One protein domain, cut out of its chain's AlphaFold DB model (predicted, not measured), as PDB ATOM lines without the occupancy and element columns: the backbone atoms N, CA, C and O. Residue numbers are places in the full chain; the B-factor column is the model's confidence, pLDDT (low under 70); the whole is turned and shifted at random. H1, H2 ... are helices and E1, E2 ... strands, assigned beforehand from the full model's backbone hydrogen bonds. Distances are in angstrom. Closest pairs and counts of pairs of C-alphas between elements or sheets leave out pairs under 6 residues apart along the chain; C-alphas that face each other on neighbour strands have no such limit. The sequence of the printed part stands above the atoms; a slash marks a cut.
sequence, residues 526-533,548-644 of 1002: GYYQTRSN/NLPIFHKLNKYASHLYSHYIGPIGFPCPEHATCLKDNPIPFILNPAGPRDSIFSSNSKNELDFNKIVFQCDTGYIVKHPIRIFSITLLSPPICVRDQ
ATOM      1  N   GLY A 526     -32.331  19.562 -13.842       90.06
ATOM      2  CA  GLY A 526     -33.379  20.527 -13.526       90.06
ATOM      3  C   GLY A 526     -33.119  21.292 -12.232       90.06
ATOM      4  O   GLY A 526     -31.996  21.733 -11.981       90.06
ATOM      5  N   TYR A 527     -34.161  21.491 -11.425       91.94
ATOM      6  CA  TYR A 527     -34.077  22.215 -10.154       91.94
ATOM      7  C   TYR A 527     -33.838  21.259  -8.977       91.94
ATOM      8  O   TYR A 527     -34.529  20.251  -8.857       91.94
ATOM      9  N   TYR A 528     -32.907  21.577  -8.068       88.50
ATOM     10  CA  TYR A 528     -32.603  20.706  -6.913       88.50
ATOM     11  C   TYR A 528     -33.450  20.996  -5.657       88.50
ATOM     12  O   TYR A 528     -33.392  20.239  -4.679       88.50
ATOM     13  N   GLN A 529     -34.227  22.085  -5.668       87.06
ATOM     14  CA  GLN A 529     -34.997  22.598  -4.533       87.06
ATOM     15  C   GLN A 529     -36.399  23.048  -4.968       87.06
ATOM     16  O   GLN A 529     -36.557  23.677  -6.012       87.06
ATOM     17  N   THR A 530     -37.407  22.760  -4.140       85.56
ATOM     18  CA  THR A 530     -38.740  23.375  -4.221       85.56
ATOM     19  C   THR A 530     -38.818  24.538  -3.229       85.56
ATOM     20  O   THR A 530     -38.212  24.485  -2.160       85.56
ATOM     21  N   ARG A 531     -39.596  25.583  -3.532       80.06
ATOM     22  CA  ARG A 531     -39.735  26.766  -2.656       80.06
ATOM     23  C   ARG A 531     -40.307  26.455  -1.267       80.06
ATOM     24  O   ARG A 531     -39.969  27.139  -0.309       80.06
ATOM     25  N   SER A 532     -41.135  25.415  -1.152       73.62
ATOM     26  CA  SER A 532     -41.663  24.919   0.128       73.62
ATOM     27  C   SER A 532     -40.587  24.296   1.023       73.62
ATOM     28  O   SER A 532     -40.737  24.280   2.240       73.62
ATOM     29  N   ASN A 533     -39.505  23.785   0.431       63.56
ATOM     30  CA  ASN A 533     -38.458  23.034   1.117       63.56
ATOM     31  C   ASN A 533     -37.185  23.893   1.185       63.56
ATOM     32  O   ASN A 533     -36.118  23.522   0.688       63.56
ATOM     33  N   ASN A 548     -26.734  -4.109 -11.593       87.50
ATOM     34  CA  ASN A 548     -27.280  -4.416 -12.918       87.50
ATOM     35  C   ASN A 548     -27.294  -3.215 -13.892       87.50
ATOM     36  O   ASN A 548     -27.597  -3.388 -15.071       87.50
ATOM     37  N   LEU A 549     -26.949  -2.000 -13.444       86.06
ATOM     38  CA  LEU A 549     -26.955  -0.810 -14.309       86.06
ATOM     39  C   LEU A 549     -25.808  -0.807 -15.350       86.06
ATOM     40  O   LEU A 549     -24.673  -1.160 -15.009       86.06
ATOM     41  N   PRO A 550     -26.046  -0.325 -16.594       91.19
ATOM     42  CA  PRO A 550     -25.009  -0.199 -17.621       91.19
ATOM     43  C   PRO A 550     -23.811   0.642 -17.165       91.19
ATOM     44  O   PRO A 550     -23.970   1.647 -16.468       91.19
ATOM     45  N   ILE A 551     -22.604   0.285 -17.617       84.88
ATOM     46  CA  ILE A 551     -21.356   0.876 -17.102       84.88
ATOM     47  C   ILE A 551     -21.269   2.399 -17.309       84.88
ATOM     48  O   ILE A 551     -20.788   3.108 -16.429       84.88
ATOM     49  N   PHE A 552     -21.828   2.923 -18.407       73.31
ATOM     50  CA  PHE A 552     -21.951   4.365 -18.649       73.31
ATOM     51  C   PHE A 552     -22.921   5.058 -17.682       73.31
ATOM     52  O   PHE A 552     -22.655   6.177 -17.258       73.31
ATOM     53  N   HIS A 553     -24.013   4.398 -17.285       77.94
ATOM     54  CA  HIS A 553     -24.963   4.949 -16.315       77.94
ATOM     55  C   HIS A 553     -24.372   4.953 -14.898       77.94
ATOM     56  O   HIS A 553     -24.556   5.913 -14.150       77.94
ATOM     57  N   LYS A 554     -23.596   3.916 -14.544       82.56
ATOM     58  CA  LYS A 554     -22.793   3.900 -13.312       82.56
ATOM     59  C   LYS A 554     -21.752   5.019 -13.319       82.56
ATOM     60  O   LYS A 554     -21.722   5.802 -12.376       82.56
ATOM     61  N   LEU A 555     -20.954   5.144 -14.385       80.69
ATOM     62  CA  LEU A 555     -19.973   6.226 -14.540       80.69
ATOM     63  C   LEU A 555     -20.623   7.610 -14.444       80.69
ATOM     64  O   LEU A 555     -20.077   8.468 -13.762       80.69
ATOM     65  N   ASN A 556     -21.803   7.814 -15.038       79.00
ATOM     66  CA  ASN A 556     -22.538   9.071 -14.913       79.00
ATOM     67  C   ASN A 556     -22.970   9.341 -13.458       79.00
ATOM     68  O   ASN A 556     -22.715  10.430 -12.957       79.00
ATOM     69  N   LYS A 557     -23.530   8.345 -12.745       79.81
ATOM     70  CA  LYS A 557     -23.933   8.492 -11.328       79.81
ATOM     71  C   LYS A 557     -22.733   8.720 -10.388       79.81
ATOM     72  O   LYS A 557     -22.848   9.455  -9.412       79.81
ATOM     73  N   TYR A 558     -21.574   8.123 -10.681       81.69
ATOM     74  CA  TYR A 558     -20.327   8.368  -9.942       81.69
ATOM     75  C   TYR A 558     -19.718   9.740 -10.257       81.69
ATOM     76  O   TYR A 558     -19.288  10.435  -9.339       81.69
ATOM     77  N   ALA A 559     -19.713  10.159 -11.525       79.00
ATOM     78  CA  ALA A 559     -19.246  11.481 -11.930       79.00
ATOM     79  C   ALA A 559     -20.128  12.587 -11.334       79.00
ATOM     80  O   ALA A 559     -19.596  13.555 -10.799       79.00
ATOM     81  N   SER A 560     -21.455  12.416 -11.338       71.19
ATOM     82  CA  SER A 560     -22.375  13.341 -10.673       71.19
ATOM     83  C   SER A 560     -22.183  13.344  -9.154       71.19
ATOM     84  O   SER A 560     -22.192  14.411  -8.557       71.19
ATOM     85  N   HIS A 561     -21.935  12.195  -8.514       78.12
ATOM     86  CA  HIS A 561     -21.631  12.165  -7.079       78.12
ATOM     87  C   HIS A 561     -20.355  12.952  -6.745       78.12
ATOM     88  O   HIS A 561     -20.400  13.872  -5.931       78.12
ATOM     89  N   LEU A 562     -19.240  12.654  -7.420       78.44
ATOM     90  CA  LEU A 562     -17.965  13.353  -7.225       78.44
ATOM     91  C   LEU A 562     -18.099  14.857  -7.503       78.44
ATOM     92  O   LEU A 562     -17.658  15.672  -6.698       78.44
ATOM     93  N   TYR A 563     -18.763  15.231  -8.598       75.06
ATOM     94  CA  TYR A 563     -19.030  16.631  -8.920       75.06
ATOM     95  C   TYR A 563     -19.868  17.305  -7.823       75.06
ATOM     96  O   TYR A 563     -19.519  18.395  -7.379       75.06
ATOM     97  N   SER A 564     -20.918  16.642  -7.320       73.94
ATOM     98  CA  SER A 564     -21.760  17.190  -6.249       73.94
ATOM     99  C   SER A 564     -21.011  17.390  -4.928       73.94
ATOM    100  O   SER A 564     -21.246  18.376  -4.234       73.94
ATOM    101  N   HIS A 565     -20.061  16.502  -4.617       78.75
ATOM    102  CA  HIS A 565     -19.257  16.558  -3.397       78.75
ATOM    103  C   HIS A 565     -18.201  17.677  -3.435       78.75
ATOM    104  O   HIS A 565     -17.931  18.284  -2.398       78.75
ATOM    105  N   TYR A 566     -17.606  17.959  -4.600       80.00
ATOM    106  CA  TYR A 566     -16.501  18.922  -4.726       80.00
ATOM    107  C   TYR A 566     -16.893  20.293  -5.301       80.00
ATOM    108  O   TYR A 566     -16.130  21.243  -5.146       80.00
ATOM    109  N   ILE A 567     -18.029  20.412  -6.002       76.94
ATOM    110  CA  ILE A 567     -18.396  21.611  -6.788       76.94
ATOM    111  C   ILE A 567     -19.811  22.133  -6.434       76.94
ATOM    112  O   ILE A 567     -20.209  23.209  -6.885       76.94
ATOM    113  N   GLY A 568     -20.553  21.428  -5.572       77.81
ATOM    114  CA  GLY A 568     -21.873  21.832  -5.071       77.81
ATOM    115  C   GLY A 568     -23.049  21.117  -5.756       77.81
ATOM    116  O   GLY A 568     -22.844  20.336  -6.687       77.81
ATOM    117  N   PRO A 569     -24.295  21.348  -5.292       80.50
ATOM    118  CA  PRO A 569     -25.476  20.631  -5.773       80.50
ATOM    119  C   PRO A 569     -25.653  20.768  -7.290       80.50
ATOM    120  O   PRO A 569     -25.464  21.839  -7.867       80.50
ATOM    121  N   ILE A 570     -26.014  19.659  -7.940       79.94
ATOM    122  CA  ILE A 570     -26.194  19.597  -9.394       79.94
ATOM    123  C   ILE A 570     -27.632  19.967  -9.743       79.94
ATOM    124  O   ILE A 570     -28.570  19.463  -9.132       79.94
ATOM    125  N   GLY A 571     -27.778  20.820 -10.755       84.94
ATOM    126  CA  GLY A 571     -29.038  21.461 -11.113       84.94
ATOM    127  C   GLY A 571     -29.031  22.937 -10.721       84.94
ATOM    128  O   GLY A 571     -28.014  23.477 -10.281       84.94
ATOM    129  N   PHE A 572     -30.166  23.600 -10.891       89.25
ATOM    130  CA  PHE A 572     -30.330  25.017 -10.579       89.25
ATOM    131  C   PHE A 572     -31.067  25.223  -9.243       89.25
ATOM    132  O   PHE A 572     -31.935  24.414  -8.892       89.25
ATOM    133  N   PRO A 573     -30.766  26.302  -8.494       91.25
ATOM    134  CA  PRO A 573     -31.661  26.767  -7.441       91.25
ATOM    135  C   PRO A 573     -32.987  27.207  -8.071       91.25
ATOM    136  O   PRO A 573     -33.006  27.709  -9.198       91.25
ATOM    137  N   CYS A 574     -34.096  27.041  -7.352       92.56
ATOM    138  CA  CYS A 574     -35.353  27.650  -7.773       92.56
ATOM    139  C   CYS A 574     -35.240  29.176  -7.591       92.56
ATOM    140  O   CYS A 574     -34.923  29.602  -6.478       92.56
ATOM    141  N   PRO A 575     -35.430  30.002  -8.637       92.00
ATOM    142  CA  PRO A 575     -35.370  31.452  -8.508       92.00
ATOM    143  C   PRO A 575     -36.501  31.988  -7.624       92.00
ATOM    144  O   PRO A 575     -37.528  31.343  -7.402       92.00
ATOM    145  N   GLU A 576     -36.309  33.211  -7.141       90.94
ATOM    146  CA  GLU A 576     -37.329  33.942  -6.397       90.94
ATOM    147  C   GLU A 576     -38.604  34.116  -7.234       90.94
ATOM    148  O   GLU A 576     -38.564  34.185  -8.464       90.94
ATOM    149  N   HIS A 577     -39.748  34.161  -6.549       93.62
ATOM    150  CA  HIS A 577     -41.078  34.216  -7.164       93.62
ATOM    151  C   HIS A 577     -41.413  33.056  -8.116       93.62
ATOM    152  O   HIS A 577     -42.283  33.209  -8.969       93.62
ATOM    153  N   ALA A 578     -40.770  31.895  -7.960       94.12
ATOM    154  CA  ALA A 578     -41.098  30.677  -8.696       94.12
ATOM    155  C   ALA A 578     -41.559  29.528  -7.789       94.12
ATOM    156  O   ALA A 578     -41.235  29.439  -6.602       94.12
ATOM    157  N   THR A 579     -42.286  28.597  -8.388       92.81
ATOM    158  CA  THR A 579     -42.549  27.250  -7.895       92.81
ATOM    159  C   THR A 579     -41.909  26.278  -8.880       92.81
ATOM    160  O   THR A 579     -42.306  26.173 -10.039       92.81
ATOM    161  N   CYS A 580     -40.842  25.614  -8.441       93.69
ATOM    162  CA  CYS A 580     -40.080  24.682  -9.266       93.69
ATOM    163  C   CYS A 580     -40.345  23.249  -8.823       93.69
ATOM    164  O   CYS A 580     -40.355  22.953  -7.624       93.69
ATOM    165  N   LEU A 581     -40.503  22.355  -9.792       91.62
ATOM    166  CA  LEU A 581     -40.582  20.924  -9.567       91.62
ATOM    167  C   LEU A 581     -39.167  20.345  -9.485       91.62
ATOM    168  O   LEU A 581     -38.379  20.446 -10.428       91.62
ATOM    169  N   LYS A 582     -38.851  19.744  -8.340       91.00
ATOM    170  CA  LYS A 582     -37.534  19.172  -8.069       91.00
ATOM    171  C   LYS A 582     -37.245  17.935  -8.941       91.00
ATOM    172  O   LYS A 582     -38.150  17.155  -9.219       91.00
ATOM    173  N   ASP A 583     -35.974  17.769  -9.318       88.19
ATOM    174  CA  ASP A 583     -35.395  16.634 -10.061       88.19
ATOM    175  C   ASP A 583     -36.034  16.385 -11.452       88.19
ATOM    176  O   ASP A 583     -35.918  15.302 -12.032       88.19
ATOM    177  N   ASN A 584     -36.710  17.399 -12.009       89.38
ATOM    178  CA  ASN A 584     -37.432  17.341 -13.281       89.38
ATOM    179  C   ASN A 584     -36.692  18.168 -14.361       89.38
ATOM    180  O   ASN A 584     -36.473  19.364 -14.151       89.38
ATOM    181  N   PRO A 585     -36.332  17.593 -15.529       89.00
ATOM    182  CA  PRO A 585     -35.503  18.267 -16.533       89.00
ATOM    183  C   PRO A 585     -36.189  19.494 -17.148       89.00
ATOM    184  O   PRO A 585     -37.374  19.456 -17.495       89.00
ATOM    185  N   ILE A 586     -35.415  20.564 -17.349       89.56
ATOM    186  CA  ILE A 586     -35.881  21.805 -17.985       89.56
ATOM    187  C   ILE A 586     -35.848  21.616 -19.512       89.56
ATOM    188  O   ILE A 586     -34.792  21.281 -20.058       89.56
ATOM    189  N   PRO A 587     -36.960  21.827 -20.242       85.44
ATOM    190  CA  PRO A 587     -36.981  21.643 -21.689       85.44
ATOM    191  C   PRO A 587     -36.137  22.711 -22.405       85.44
ATOM    192  O   PRO A 587     -36.387  23.908 -22.290       85.44
ATOM    193  N   PHE A 588     -35.168  22.274 -23.217       80.12
ATOM    194  CA  PHE A 588     -34.304  23.153 -24.027       80.12
ATOM    195  C   PHE A 588     -35.061  23.986 -25.083       80.12
ATOM    196  O   PHE A 588     -34.532  24.966 -25.610       80.12
ATOM    197  N   ILE A 589     -36.281  23.570 -25.426       75.94
ATOM    198  CA  ILE A 589     -37.178  24.238 -26.370       75.94
ATOM    199  C   ILE A 589     -38.510  24.428 -25.651       75.94
ATOM    200  O   ILE A 589     -39.177  23.448 -25.321       75.94
ATOM    201  N   LEU A 590     -38.896  25.681 -25.422       71.62
ATOM    202  CA  LEU A 590     -40.225  26.012 -24.922       71.62
ATOM    203  C   LEU A 590     -41.231  26.052 -26.068       71.62
ATOM    204  O   LEU A 590     -40.905  26.489 -27.173       71.62
ATOM    205  N   ASN A 591     -42.464  25.650 -25.775       74.06
ATOM    206  CA  ASN A 591     -43.606  25.927 -26.633       74.06
ATOM    207  C   ASN A 591     -44.085  27.372 -26.365       74.06
ATOM    208  O   ASN A 591     -44.555  27.629 -25.255       74.06
ATOM    209  N   PRO A 592     -43.994  28.313 -27.328       68.88
ATOM    210  CA  PRO A 592     -44.421  29.701 -27.124       68.88
ATOM    211  C   PRO A 592     -45.942  29.863 -26.968       68.88
ATOM    212  O   PRO A 592     -46.392  30.928 -26.558       68.88
ATOM    213  N   ALA A 593     -46.731  28.821 -27.262       74.94
ATOM    214  CA  ALA A 593     -48.175  28.794 -27.022       74.94
ATOM    215  C   ALA A 593     -48.562  28.408 -25.575       74.94
ATOM    216  O   ALA A 593     -49.748  28.343 -25.261       74.94
ATOM    217  N   GLY A 594     -47.592  28.121 -24.696       78.88
ATOM    218  CA  GLY A 594     -47.855  27.879 -23.274       78.88
ATOM    219  C   GLY A 594     -48.222  29.164 -22.507       78.88
ATOM    220  O   GLY A 594     -47.803  30.255 -22.907       78.88
ATOM    221  N   PRO A 595     -48.985  29.071 -21.401       81.56
ATOM    222  CA  PRO A 595     -49.245  30.215 -20.532       81.56
ATOM    223  C   PRO A 595     -47.944  30.795 -19.947       81.56
ATOM    224  O   PRO A 595     -46.999  30.086 -19.616       81.56
ATOM    225  N   ARG A 596     -47.889  32.128 -19.868       80.62
ATOM    226  CA  ARG A 596     -46.652  32.916 -19.680       80.62
ATOM    227  C   ARG A 596     -46.002  32.821 -18.307       80.62
ATOM    228  O   ARG A 596     -44.872  33.278 -18.134       80.62
ATOM    229  N   ASP A 597     -46.744  32.310 -17.340       86.81
ATOM    230  CA  ASP A 597     -46.286  32.069 -15.985       86.81
ATOM    231  C   ASP A 597     -45.577  30.717 -15.857       86.81
ATOM    232  O   ASP A 597     -44.893  30.521 -14.862       86.81
ATOM    233  N   SER A 598     -45.693  29.787 -16.818       88.75
ATOM    234  CA  SER A 598     -45.355  28.379 -16.578       88.75
ATOM    235  C   SER A 598     -44.679  27.628 -17.737       88.75
ATOM    236  O   SER A 598     -44.807  27.946 -18.916       88.75
ATOM    237  N   ILE A 599     -43.904  26.595 -17.380       87.56
ATOM    238  CA  ILE A 599     -43.176  25.701 -18.294       87.56
ATOM    239  C   ILE A 599     -43.603  24.257 -18.017       87.56
ATOM    240  O   ILE A 599     -43.488  23.768 -16.891       87.56
ATOM    241  N   PHE A 600     -44.039  23.552 -19.059       86.44
ATOM    242  CA  PHE A 600     -44.564  22.184 -18.997       86.44
ATOM    243  C   PHE A 600     -43.526  21.171 -19.499       86.44
ATOM    244  O   PHE A 600     -42.762  21.468 -20.421       86.44
ATOM    245  N   SER A 601     -43.492  19.964 -18.921       82.12
ATOM    246  CA  SER A 601     -42.594  18.902 -19.395       82.12
ATOM    247  C   SER A 601     -43.215  18.100 -20.540       82.12
ATOM    248  O   SER A 601     -44.027  17.206 -20.321       82.12
ATOM    249  N   SER A 602     -42.764  18.340 -21.771       71.94
ATOM    250  CA  SER A 602     -43.178  17.568 -22.955       71.94
ATOM    251  C   SER A 602     -42.601  16.142 -23.028       71.94
ATOM    252  O   SER A 602     -42.906  15.409 -23.963       71.94
ATOM    253  N   ASN A 603     -41.762  15.739 -22.067       66.19
ATOM    254  CA  ASN A 603     -40.989  14.489 -22.103       66.19
ATOM    255  C   ASN A 603     -41.649  13.292 -21.389       66.19
ATOM    256  O   ASN A 603     -41.011  12.243 -21.259       66.19
ATOM    257  N   SER A 604     -42.902  13.409 -20.934       62.41
ATOM    258  CA  SER A 604     -43.655  12.220 -20.519       62.41
ATOM    259  C   SER A 604     -43.831  11.262 -21.704       62.41
ATOM    260  O   SER A 604     -44.072  11.688 -22.829       62.41
ATOM    261  N   LYS A 605     -43.734   9.953 -21.448       68.56
ATOM    262  CA  LYS A 605     -44.166   8.910 -22.397       68.56
ATOM    263  C   LYS A 605     -45.566   8.370 -22.091       68.56
ATOM    264  O   LYS A 605     -46.074   7.560 -22.858       68.56
ATOM    265  N   ASN A 606     -46.167   8.813 -20.990       71.75
ATOM    266  CA  ASN A 606     -47.511   8.448 -20.571       71.75
ATOM    267  C   ASN A 606     -48.463   9.582 -20.967       71.75
ATOM    268  O   ASN A 606     -48.285  10.712 -20.502       71.75
ATOM    269  N   GLU A 607     -49.495   9.281 -21.760       66.00
ATOM    270  CA  GLU A 607     -50.468  10.282 -22.236       66.00
ATOM    271  C   GLU A 607     -51.235  10.994 -21.107       66.00
ATOM    272  O   GLU A 607     -51.705  12.113 -21.287       66.00
ATOM    273  N   LEU A 608     -51.296  10.385 -19.918       69.56
ATOM    274  CA  LEU A 608     -51.979  10.918 -18.735       69.56
ATOM    275  C   LEU A 608     -51.149  11.945 -17.931       69.56
ATOM    276  O   LEU A 608     -51.713  12.665 -17.114       69.56
ATOM    277  N   ASP A 609     -49.834  12.048 -18.167       62.59
ATOM    278  CA  ASP A 609     -48.900  12.873 -17.370       62.59
ATOM    279  C   ASP A 609     -48.417  14.155 -18.097       62.59
ATOM    280  O   ASP A 609     -47.595  14.908 -17.566       62.59
ATOM    281  N   PHE A 610     -48.884  14.425 -19.325       60.44
ATOM    282  CA  PHE A 610     -48.275  15.424 -20.229       60.44
ATOM    283  C   PHE A 610     -48.260  16.883 -19.739       60.44
ATOM    284  O   PHE A 610     -47.439  17.669 -20.208       60.44
ATOM    285  N   ASN A 611     -49.122  17.251 -18.789       69.81
ATOM    286  CA  ASN A 611     -49.276  18.635 -18.328       69.81
ATOM    287  C   ASN A 611     -48.578  18.924 -16.988       69.81
ATOM    288  O   ASN A 611     -48.936  19.879 -16.295       69.81
ATOM    289  N   LYS A 612     -47.569  18.133 -16.596       82.06
ATOM    290  CA  LYS A 612     -46.817  18.410 -15.365       82.06
ATOM    291  C   LYS A 612     -45.952  19.669 -15.517       82.06
ATOM    292  O   LYS A 612     -44.955  19.683 -16.245       82.06
ATOM    293  N   ILE A 613     -46.348  20.717 -14.797       84.50
ATOM    294  CA  ILE A 613     -45.616  21.977 -14.645       84.50
ATOM    295  C   ILE A 613     -44.255  21.691 -13.989       84.50
ATOM    296  O   ILE A 613     -44.182  21.112 -12.906       84.50
ATOM    297  N   VAL A 614     -43.172  22.091 -14.659       88.56
ATOM    298  CA  VAL A 614     -41.787  22.023 -14.155       88.56
ATOM    299  C   VAL A 614     -41.413  23.304 -13.411       88.56
ATOM    300  O   VAL A 614     -40.602  23.286 -12.487       88.56
ATOM    301  N   PHE A 615     -42.003  24.420 -13.831       92.44
ATOM    302  CA  PHE A 615     -41.704  25.765 -13.364       92.44
ATOM    303  C   PHE A 615     -42.963  26.617 -13.507       92.44
ATOM    304  O   PHE A 615     -43.538  26.628 -14.594       92.44
ATOM    305  N   GLN A 616     -43.382  27.325 -12.461       93.69
ATOM    306  CA  GLN A 616     -44.438  28.336 -12.541       93.69
ATOM    307  C   GLN A 616     -44.122  29.539 -11.649       93.69
ATOM    308  O   GLN A 616     -43.853  29.378 -10.460       93.69
ATOM    309  N   CYS A 617     -44.151  30.736 -12.221       94.12
ATOM    310  CA  CYS A 617     -43.973  32.003 -11.530       94.12
ATOM    311  C   CYS A 617     -45.201  32.397 -10.692       94.12
ATOM    312  O   CYS A 617     -46.323  31.976 -10.966       94.12
ATOM    313  N   ASP A 618     -44.986  33.244  -9.685       93.50
ATOM    314  CA  ASP A 618     -46.050  33.840  -8.874       93.50
ATOM    315  C   ASP A 618     -47.023  34.673  -9.723       93.50
ATOM    316  O   ASP A 618     -46.672  35.235 -10.764       93.50
ATOM    317  N   THR A 619     -48.253  34.834  -9.231       88.31
ATOM    318  CA  THR A 619     -49.259  35.709  -9.845       88.31
ATOM    319  C   THR A 619     -48.702  37.121 -10.047       88.31
ATOM    320  O   THR A 619     -48.365  37.806  -9.079       88.31
ATOM    321  N   GLY A 620     -48.619  37.561 -11.305       86.38
ATOM    322  CA  GLY A 620     -48.004  38.837 -11.681       86.38
ATOM    323  C   GLY A 620     -46.516  38.759 -12.048       86.38
ATOM    324  O   GLY A 620     -45.870  39.806 -12.093       86.38
ATOM    325  N   TYR A 621     -45.963  37.570 -12.321       91.69
ATOM    326  CA  TYR A 621     -44.582  37.380 -12.784       91.69
ATOM    327  C   TYR A 621     -44.489  36.597 -14.113       91.69
ATOM    328  O   TYR A 621     -45.001  35.494 -14.268       91.69
ATOM    329  N   ILE A 622     -43.769  37.212 -15.051       89.19
ATOM    330  CA  ILE A 622     -43.182  36.731 -16.310       89.19
ATOM    331  C   ILE A 622     -42.183  35.569 -16.219       89.19
ATOM    332  O   ILE A 622     -41.142  35.775 -15.594       89.19
ATOM    333  N   VAL A 623     -42.342  34.443 -16.924       89.19
ATOM    334  CA  VAL A 623     -41.191  33.566 -17.232       89.19
ATOM    335  C   VAL A 623     -40.285  34.252 -18.269       89.19
ATOM    336  O   VAL A 623     -40.560  34.197 -19.470       89.19
ATOM    337  N   LYS A 624     -39.176  34.877 -17.848       86.81
ATOM    338  CA  LYS A 624     -38.168  35.451 -18.766       86.81
ATOM    339  C   LYS A 624     -36.959  34.517 -18.862       86.81
ATOM    340  O   LYS A 624     -36.372  34.119 -17.858       86.81
ATOM    341  N   HIS A 625     -36.576  34.166 -20.085       80.94
ATOM    342  CA  HIS A 625     -35.340  33.427 -20.352       80.94
ATOM    343  C   HIS A 625     -34.206  34.413 -20.652       80.94
ATOM    344  O   HIS A 625     -34.437  35.371 -21.400       80.94
ATOM    345  N   PRO A 626     -32.986  34.211 -20.120       71.94
ATOM    346  CA  PRO A 626     -31.841  35.021 -20.513       71.94
ATOM    347  C   PRO A 626     -31.511  34.859 -22.009       71.94
ATOM    348  O   PRO A 626     -31.869  33.874 -22.660       71.94
ATOM    349  N   ILE A 627     -30.876  35.883 -22.576       59.50
ATOM    350  CA  ILE A 627     -30.920  36.176 -24.017       59.50
ATOM    351  C   ILE A 627     -30.223  35.098 -24.871       59.50
ATOM    352  O   ILE A 627     -29.099  34.679 -24.590       59.50
ATOM    353  N   ARG A 628     -30.845  34.734 -26.005       54.25
ATOM    354  CA  ARG A 628     -30.208  33.982 -27.104       54.25
ATOM    355  C   ARG A 628     -29.173  34.844 -27.842       54.25
ATOM    356  O   ARG A 628     -29.432  35.351 -28.932       54.25
ATOM    357  N   ILE A 629     -28.000  35.030 -27.242       52.31
ATOM    358  CA  ILE A 629     -26.877  35.739 -27.869       52.31
ATOM    359  C   ILE A 629     -26.239  34.810 -28.913       52.31
ATOM    360  O   ILE A 629     -25.395  33.974 -28.601       52.31
ATOM    361  N   PHE A 630     -26.682  34.971 -30.165       53.16
ATOM    362  CA  PHE A 630     -26.454  34.056 -31.293       53.16
ATOM    363  C   PHE A 630     -27.104  32.669 -31.099       53.16
ATOM    364  O   PHE A 630     -27.719  32.371 -30.078       53.16
ATOM    365  N   SER A 631     -27.014  31.801 -32.115       53.78
ATOM    366  CA  SER A 631     -27.685  30.485 -32.140       53.78
ATOM    367  C   SER A 631     -27.150  29.465 -31.121       53.78
ATOM    368  O   SER A 631     -27.622  28.331 -31.086       53.78
ATOM    369  N   ILE A 632     -26.166  29.848 -30.306       56.12
ATOM    370  CA  ILE A 632     -25.665  29.078 -29.170       56.12
ATOM    371  C   ILE A 632     -26.367  29.636 -27.931       56.12
ATOM    372  O   ILE A 632     -25.946  30.646 -27.375       56.12
ATOM    373  N   THR A 633     -27.445  28.988 -27.488       55.47
ATOM    374  CA  THR A 633     -28.068  29.314 -26.198       55.47
ATOM    375  C   THR A 633     -27.036  29.184 -25.084       55.47
ATOM    376  O   THR A 633     -26.611  28.068 -24.771       55.47
ATOM    377  N   LEU A 634     -26.674  30.305 -24.457       61.62
ATOM    378  CA  LEU A 634     -26.016  30.308 -23.155       61.62
ATOM    379  C   LEU A 634     -27.010  29.746 -22.137       61.62
ATOM    380  O   LEU A 634     -27.884  30.451 -21.638       61.62
ATOM    381  N   LEU A 635     -26.901  28.435 -21.922       69.75
ATOM    382  CA  LEU A 635     -27.772  27.607 -21.094       69.75
ATOM    383  C   LEU A 635     -27.801  28.135 -19.657       69.75
ATOM    384  O   LEU A 635     -26.964  27.792 -18.828       69.75
ATOM    385  N   SER A 636     -28.790  28.978 -19.392       81.12
ATOM    386  CA  SER A 636     -29.027  29.679 -18.136       81.12
ATOM    387  C   SER A 636     -30.508  29.526 -17.775       81.12
ATOM    388  O   SER A 636     -31.348  29.495 -18.680       81.12
ATOM    389  N   PRO A 637     -30.839  29.328 -16.489       86.06
ATOM    390  CA  PRO A 637     -32.179  28.915 -16.094       86.06
ATOM    391  C   PRO A 637     -33.216  30.019 -16.362       86.06
ATOM    392  O   PRO A 637     -32.867  31.204 -16.337       86.06
ATOM    393  N   PRO A 638     -34.495  29.652 -16.578       89.81
ATOM    394  CA  PRO A 638     -35.593  30.608 -16.534       89.81
ATOM    395  C   PRO A 638     -35.590  31.386 -15.213       89.81
ATOM    396  O   PRO A 638     -35.330  30.812 -14.152       89.81
ATOM    397  N   ILE A 639     -35.920  32.675 -15.284       91.94
ATOM    398  CA  ILE A 639     -36.099  33.563 -14.130       91.94
ATOM    399  C   ILE A 639     -37.501  34.177 -14.152       91.94
ATOM    400  O   ILE A 639     -38.042  34.471 -15.219       91.94
ATOM    401  N   CYS A 640     -38.085  34.392 -12.974       91.19
ATOM    402  CA  CYS A 640     -39.357  35.097 -12.850       91.19
ATOM    403  C   CYS A 640     -39.112  36.608 -12.761       91.19
ATOM    404  O   CYS A 640     -38.377  37.083 -11.899       91.19
ATOM    405  N   VAL A 641     -39.731  37.374 -13.658       89.31
ATOM    406  CA  VAL A 641     -39.616  38.839 -13.735       89.31
ATOM    407  C   VAL A 641     -41.016  39.427 -13.667       89.31
ATOM    408  O   VAL A 641     -41.869  39.020 -14.443       89.31
ATOM    409  N   ARG A 642     -41.270  40.379 -12.764       88.44
ATOM    410  CA  ARG A 642     -42.597  40.995 -12.580       88.44
ATOM    411  C   ARG A 642     -43.205  41.428 -13.922       88.44
ATOM    412  O   ARG A 642     -42.526  42.095 -14.704       88.44
ATOM    413  N   ASP A 643     -44.455  41.044 -14.185       84.62
ATOM    414  CA  ASP A 643     -45.124  41.373 -15.445       84.62
ATOM    415  C   ASP A 643     -45.227  42.894 -15.596       84.62
ATOM    416  O   ASP A 643     -45.628  43.619 -14.681       84.62
ATOM    417  N   GLN A 644     -44.803  43.378 -16.759       84.75
ATOM    418  CA  GLN A 644     -44.736  44.798 -17.059       84.75
ATOM    419  C   GLN A 644     -46.098  45.297 -17.540       84.75
ATOM    420  O   GLN A 644     -46.866  44.546 -18.150       84.75
TER     421      GLN A 644
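What this domain is: This is residues 526 to 533 and 548 to 644 of the 1002 residues of an uncharacterized protein of Smittium mucronatum (UniProt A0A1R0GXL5). There is little regular structure: loops surround a loose sandwich, sheet E1 E3 E2 partly face to face with hairpin E4 E5, while residues 548 to 559 and 562 to 568, mostly H1, stick out. The printed part has 105 residues, and the named elements, in order H1 E1 E2 E3 E4 E5, hold under half of them; the class is mixed, helices and strands, and both sheets are antiparallel. It is only just loose, close to compact, radius of gyration of the C-alphas 15.6 A, spans 49 by 36 by 35 A.

Where its parts are: Find C-alpha 551 at (-21.356, 0.876, -17.102); H1 runs 23.3 A to residue 567. Next find E1, 578 to 580; E2, 598 to 600; E3, 613 to 617, 10.6 A; E4, 621 to 624; and E5, 639 to 642, ending at (-42.597, 40.995, -12.580).

How they stand to each other: Inner strand E3 is antiparallel to E1, with N 579 and O 616 2.7 A apart, and to E2, its hairpin partner, with N 599 and O 615 2.8 A apart. In hairpin E4 E5, N 622 and O 641 are 2.7 A apart. The closest C-alphas of E3 and E5, Cys 617 and Cys 640, are 5.7 A apart. H1, with every O i to N i+4 pair within hydrogen-bond range, is not on sheet E1 E3 E2.

The domain as a whole: Across the cut, residues 534 to 547, C-alphas 533 and 548 are 32.8 A apart. Links E1 to E2, E2 to E3 and E4 to E5 are long. Confidence is under 70 at residues 533, 592, 603 to 605, 607 to 611 and 627 to 635.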